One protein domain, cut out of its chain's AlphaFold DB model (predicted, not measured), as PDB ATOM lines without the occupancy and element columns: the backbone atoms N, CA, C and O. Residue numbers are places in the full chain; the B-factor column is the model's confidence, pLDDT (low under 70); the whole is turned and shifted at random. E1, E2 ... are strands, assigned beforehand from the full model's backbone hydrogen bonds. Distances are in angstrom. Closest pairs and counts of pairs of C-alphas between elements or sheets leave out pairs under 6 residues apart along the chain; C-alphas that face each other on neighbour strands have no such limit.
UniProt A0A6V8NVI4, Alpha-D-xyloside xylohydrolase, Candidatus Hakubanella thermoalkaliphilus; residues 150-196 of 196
ATOM      1  N   TYR A 150     373.640 350.897 432.988       96.31
ATOM      2  CA  TYR A 150     373.089 352.162 432.492       96.31
ATOM      3  C   TYR A 150     371.823 352.556 433.257       96.31
ATOM      4  O   TYR A 150     371.144 351.696 433.804       96.31
ATOM      5  N   GLY A 151     371.470 353.844 433.260       95.00
ATOM      6  CA  GLY A 151     370.268 354.361 433.926       95.00
ATOM      7  C   GLY A 151     370.595 355.214 435.151       95.00
ATOM      8  O   GLY A 151     371.465 356.082 435.087       95.00
ATOM      9  N   PHE A 152     369.899 354.954 436.259       95.31
ATOM     10  CA  PHE A 152     369.940 355.690 437.530       95.31
ATOM     11  C   PHE A 152     369.361 357.117 437.487       95.31
ATOM     12  O   PHE A 152     369.688 357.974 438.320       95.31
ATOM     13  N   GLY A 153     368.488 357.379 436.512       94.31
ATOM     14  CA  GLY A 153     367.930 358.704 436.243       94.31
ATOM     15  C   GLY A 153     368.956 359.642 435.607       94.31
ATOM     16  O   GLY A 153     369.692 359.265 434.697       94.31
ATOM     17  N   GLU A 154     368.995 360.881 436.079       94.25
ATOM     18  CA  GLU A 154     369.958 361.884 435.638       94.25
ATOM     19  C   GLU A 154     371.300 361.667 436.347       94.25
ATOM     20  O   GLU A 154     371.369 361.678 437.575       94.25
ATOM     21  N   LYS A 155     372.379 361.453 435.587       94.06
ATOM     22  CA  LYS A 155     373.750 361.363 436.113       94.06
ATOM     23  C   LYS A 155     374.726 362.029 435.154       94.06
ATOM     24  O   LYS A 155     374.724 361.713 433.969       94.06
ATOM     25  N   PHE A 156     375.606 362.871 435.692       92.25
ATOM     26  CA  PHE A 156     376.611 363.615 434.919       92.25
ATOM     27  C   PHE A 156     377.982 362.916 434.851       92.25
ATOM     28  O   PHE A 156     378.935 363.449 434.290       92.25
ATOM     29  N   THR A 157     378.089 361.702 435.398       93.69
ATOM     30  CA  THR A 157     379.254 360.818 435.231       93.69
ATOM     31  C   THR A 157     379.223 360.086 433.882       93.69
ATOM     32  O   THR A 157     378.228 360.153 433.158       93.69
ATOM     33  N   THR A 158     380.278 359.325 433.544       94.62
ATOM     34  CA  THR A 158     380.321 358.532 432.297       94.62
ATOM     35  C   THR A 158     379.089 357.645 432.150       94.62
ATOM     36  O   THR A 158     378.573 357.139 433.149       94.62
ATOM     37  N   LEU A 159     378.615 357.458 430.914       95.19
ATOM     38  CA  LEU A 159     377.368 356.741 430.621       95.19
ATOM     39  C   LEU A 159     377.351 355.329 431.224       95.19
ATOM     40  O   LEU A 159     376.391 354.974 431.901       95.19
ATOM     41  N   ASP A 160     378.424 354.566 431.009       97.19
ATOM     42  CA  ASP A 160     378.633 353.271 431.656       97.19
ATOM     43  C   ASP A 160     378.945 353.464 433.141       97.19
ATOM     44  O   ASP A 160     379.930 354.120 433.498       97.19
ATOM     45  N   LYS A 161     378.093 352.884 433.989       96.56
ATOM     46  CA  LYS A 161     378.151 352.975 435.451       96.56
ATOM     47  C   LYS A 161     378.974 351.861 436.094       96.56
ATOM     48  O   LYS A 161     379.115 351.851 437.318       96.56
ATOM     49  N   ARG A 162     379.554 350.941 435.312       95.88
ATOM     50  CA  ARG A 162     380.440 349.898 435.844       95.88
ATOM     51  C   ARG A 162     381.588 350.522 436.644       95.88
ATOM     52  O   ARG A 162     382.292 351.406 436.166       95.88
ATOM     53  N   GLY A 163     381.777 350.037 437.871       94.19
ATOM     54  CA  GLY A 163     382.838 350.498 438.771       94.19
ATOM     55  C   GLY A 163     382.568 351.840 439.459       94.19
ATOM     56  O   GLY A 163     383.414 352.305 440.219       94.19
ATOM     57  N   GLN A 164     381.407 352.461 439.233       95.25
ATOM     58  CA  GLN A 164     381.030 353.703 439.903       95.25
ATOM     59  C   GLN A 164     380.213 353.438 441.167       95.25
ATOM     60  O   GLN A 164     379.401 352.515 441.222       95.25
ATOM     61  N   LYS A 165     380.376 354.306 442.168       94.94
ATOM     62  CA  LYS A 165     379.438 354.411 443.289       94.94
ATOM     63  C   LYS A 165     378.354 355.419 442.918       94.94
ATOM     64  O   LYS A 165     378.658 356.597 442.767       94.94
ATOM     65  N   ILE A 166     377.118 354.947 442.804       94.75
ATOM     66  CA  ILE A 166     375.949 355.775 442.493       94.75
ATOM     67  C   ILE A 166     375.152 356.027 443.772       94.75
ATOM     68  O   ILE A 166     374.900 355.090 444.533       94.75
ATOM     69  N   ILE A 167     374.765 357.279 444.022       94.50
ATOM     70  CA  ILE A 167     373.967 357.659 445.192       94.50
ATOM     71  C   ILE A 167     372.649 358.256 444.704       94.50
ATOM     72  O   ILE A 167     372.603 359.369 444.193       94.50
ATOM     73  N   ALA A 168     371.552 357.524 444.905       93.94
ATOM     74  CA  ALA A 168     370.218 357.976 444.527       93.94
ATOM     75  C   ALA A 168     369.616 358.934 445.578       93.94
ATOM     76  O   ALA A 168     368.660 358.588 446.266       93.94
ATOM     77  N   TRP A 169     370.195 360.130 445.723       94.12
ATOM     78  CA  TRP A 169     369.734 361.157 446.664       94.12
ATOM     79  C   TRP A 169     369.520 362.496 445.957       94.12
ATOM     80  O   TRP A 169     370.475 363.113 445.479       94.12
ATOM     81  N   ASN A 170     368.263 362.945 445.887       93.25
ATOM     82  CA  ASN A 170     367.921 364.214 445.246       93.25
ATOM     83  C   ASN A 170     368.501 365.373 446.056       93.25
ATOM     84  O   ASN A 170     368.215 365.538 447.241       93.25
ATOM     85  N   VAL A 171     369.315 366.184 445.394       92.62
ATOM     86  CA  VAL A 171     369.956 367.354 445.987       92.62
ATOM     87  C   VAL A 171     370.044 368.451 444.939       92.62
ATOM     88  O   VAL A 171     370.162 368.167 443.747       92.62
ATOM     89  N   ASP A 172     370.007 369.703 445.384       93.06
ATOM     90  CA  ASP A 172     370.369 370.822 444.526       93.06
ATOM     91  C   ASP A 172     371.865 370.734 444.197       93.06
ATOM     92  O   ASP A 172     372.727 371.002 445.036       93.06
ATOM     93  N   ALA A 173     372.175 370.236 442.999       88.56
ATOM     94  CA  ALA A 173     373.540 369.903 442.609       88.56
ATOM     95  C   ALA A 173     374.388 371.141 442.272       88.56
ATOM     96  O   ALA A 173     375.615 371.036 442.242       88.56
ATOM     97  N   LEU A 174     373.749 372.297 442.031       89.69
ATOM     98  CA  LEU A 174     374.380 373.576 441.679       89.69
ATOM     99  C   LEU A 174     375.381 373.472 440.507       89.69
ATOM    100  O   LEU A 174     376.333 374.245 440.413       89.69
ATOM    101  N   GLY A 175     375.182 372.498 439.611       88.62
ATOM    102  CA  GLY A 175     376.051 372.234 438.467       88.62
ATOM    103  C   GLY A 175     376.133 370.754 438.086       88.62
ATOM    104  O   GLY A 175     375.390 369.920 438.596       88.62
ATOM    105  N   VAL A 176     377.060 370.440 437.174       89.12
ATOM    106  CA  VAL A 176     377.225 369.105 436.552       89.12
ATOM    107  C   VAL A 176     378.608 368.482 436.791       89.12
ATOM    108  O   VAL A 176     378.952 367.465 436.203       89.12
ATOM    109  N   GLY A 177     379.432 369.101 437.640       89.12
ATOM    110  CA  GLY A 177     380.818 368.676 437.882       89.12
ATOM    111  C   GLY A 177     380.982 367.510 438.863       89.12
ATOM    112  O   GLY A 177     382.108 367.125 439.161       89.12
ATOM    113  N   THR A 178     379.889 366.968 439.410       88.50
ATOM    114  CA  THR A 178     379.909 365.863 440.385       88.50
ATOM    115  C   THR A 178     378.831 364.828 440.054       88.50
ATOM    116  O   THR A 178     378.023 365.037 439.154       88.50
ATOM    117  N   GLU A 179     378.795 363.709 440.782       91.94
ATOM    118  CA  GLU A 179     377.760 362.674 440.607       91.94
ATOM    119  C   GLU A 179     376.365 363.115 441.087       91.94
ATOM    120  O   GLU A 179     375.356 362.588 440.614       91.94
ATOM    121  N   LYS A 180     376.304 364.126 441.964       92.69
ATOM    122  CA  LYS A 180     375.055 364.669 442.505       92.69
ATOM    123  C   LYS A 180     374.134 365.142 441.383       92.69
ATOM    124  O   LYS A 180     374.574 365.752 440.412       92.69
ATOM    125  N   SER A 181     372.843 364.875 441.543       93.44
ATOM    126  CA  SER A 181     371.827 365.163 440.532       93.44
ATOM    127  C   SER A 181     370.475 365.457 441.172       93.44
ATOM    128  O   SER A 181     370.205 365.062 442.312       93.44
ATOM    129  N   TYR A 182     369.618 366.145 440.419       93.44
ATOM    130  CA  TYR A 182     368.294 366.550 440.887       93.44
ATOM    131  C   TYR A 182     367.283 365.405 440.810       93.44
ATOM    132  O   TYR A 182     366.329 365.366 441.584       93.44
ATOM    133  N   LYS A 183     367.470 364.495 439.846       92.38
ATOM    134  CA  LYS A 183     366.497 363.459 439.485       92.38
ATOM    135  C   LYS A 183     367.140 362.082 439.526       92.38
ATOM    136  O   LYS A 183     367.587 361.546 438.512       92.38
ATOM    137  N   ASN A 184     367.160 361.495 440.713       93.94
ATOM    138  CA  ASN A 184     367.615 360.131 440.914       93.94
ATOM    139  C   ASN A 184     366.445 359.163 440.742       93.94
ATOM    140  O   ASN A 184     365.422 359.304 441.408       93.94
ATOM    141  N   VAL A 185     366.614 358.163 439.878       94.12
ATOM    142  CA  VAL A 185     365.654 357.064 439.726       94.12
ATOM    143  C   VAL A 185     366.409 355.776 440.040       94.12
ATOM    144  O   VAL A 185     367.382 355.504 439.342       94.12
ATOM    145  N   PRO A 186     366.035 354.996 441.068       92.75
ATOM    146  CA  PRO A 186     366.715 353.751 441.431       92.75
ATOM    147  C   PRO A 186     366.328 352.613 440.469       92.75
ATOM    148  O   PRO A 186     365.826 351.582 440.891       92.75
ATOM    149  N   PHE A 187     366.541 352.849 439.177       92.88
ATOM    150  CA  PHE A 187     366.279 351.936 438.075       92.88
ATOM    151  C   PHE A 187     367.505 351.895 437.166       92.88
ATOM    152  O   PHE A 187     368.040 352.949 436.798       92.88
ATOM    153  N   PHE A 188     367.941 350.706 436.777       94.88
ATOM    154  CA  PHE A 188     369.077 350.504 435.895       94.88
ATOM    155  C   PHE A 188     368.893 349.293 434.980       94.88
ATOM    156  O   PHE A 188     368.105 348.381 435.217       94.88
ATOM    157  N   MET A 189     369.671 349.283 433.907       95.00
ATOM    158  CA  MET A 189     369.735 348.190 432.947       95.00
ATOM    159  C   MET A 189     371.155 347.650 432.874       95.00
ATOM    160  O   MET A 189     372.125 348.410 432.949       95.00
ATOM    161  N   SER A 190     371.257 346.343 432.686       94.44
ATOM    162  CA  SER A 190     372.493 345.614 432.442       94.44
ATOM    163  C   SER A 190     372.520 345.055 431.020       94.44
ATOM    164  O   SER A 190     371.500 344.595 430.500       94.44
ATOM    165  N   THR A 191     373.704 345.009 430.406       92.81
ATOM    166  CA  THR A 191     373.919 344.318 429.120       92.81
ATOM    167  C   THR A 191     373.726 342.802 429.201       92.81
ATOM    168  O   THR A 191     373.582 342.160 428.165       92.81
ATOM    169  N   SER A 192     373.679 342.226 430.405       84.38
ATOM    170  CA  SER A 192     373.379 340.807 430.653       84.38
ATOM    171  C   SER A 192     371.869 340.507 430.711       84.38
ATOM    172  O   SER A 192     371.468 339.432 431.152       84.38
ATOM    173  N   ASN A 193     371.023 341.428 430.228       69.62
ATOM    174  CA  ASN A 193     369.555 341.334 430.189       69.62
ATOM    175  C   ASN A 193     368.864 341.395 431.565       69.62
ATOM    176  O   ASN A 193     367.790 340.821 431.744       69.62
ATOM    177  N   VAL A 194     369.451 342.112 432.530       72.06
ATOM    178  CA  VAL A 194     368.756 342.509 433.769       72.06
ATOM    179  C   VAL A 194     368.210 343.917 433.604       72.06
ATOM    180  O   VAL A 194     368.940 344.827 433.212       72.06
ATOM    181  N   VAL A 195     366.942 344.099 433.955       58.69
ATOM    182  CA  VAL A 195     366.312 345.406 434.126       58.69
ATOM    183  C   VAL A 195     365.773 345.438 435.552       58.69
ATOM    184  O   VAL A 195     364.976 344.570 435.909       58.69
ATOM    185  N   SER A 196     366.258 346.371 436.373       64.06
ATOM    186  CA  SER A 196     365.923 346.479 437.799       64.06
ATOM    187  C   SER A 196     365.578 347.899 438.188       64.06
ATOM    188  O   SER A 196     366.135 348.828 437.574       64.06
TER     189      SER A 196
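What this domain is: This is residues 150 to 196 of the 196 residues of the protein "Alpha-D-xyloside xylohydrolase" of Candidatus Hakubanella thermoalkaliphilus (UniProt A0A6V8NVI4). With little regular structure, this domain is a short hairpin of two antiparallel strands, E1 and E2, whose long link winds out in loops, the one at residues 170 to 182 making one end of a rod. Past E2, the last residues turn round at Ser 192 and fold back toward E2. The printed part has 47 residues, with no named helix and two named strands, E1 then E2, holding only 11 residues; the class is all strand. It is compact, with a radius of gyration of the C-alphas of 10.8 A and spans of 35 by 16 by 13 A.

How they stand to each other: E1, residues 150 to 153, and E2, residues 184 to 190, are antiparallel neighbours at 167 degrees. The C-alphas of Gly 151 and Phe 188 face each other at 4.5 A. N 152 and O 187, at 2.8 A, are within hydrogen-bond range, as are N 189 and O 150, at 2.8 A.

Where its parts are: E1 begins at C-alpha 150 (373.089, 352.162, 432.492) and is 9.1 A long. E2 is 17.5 A long and ends at C-alpha 190 (372.493, 345.614, 432.442).

The domain as a whole: The farthest C-alphas, of Leu 174 and Ser 192, are 34.6 A apart. The printed part has no cut; the 30-residue link is long. Confidence is under 70 at residue 193 and residues 195 to 196.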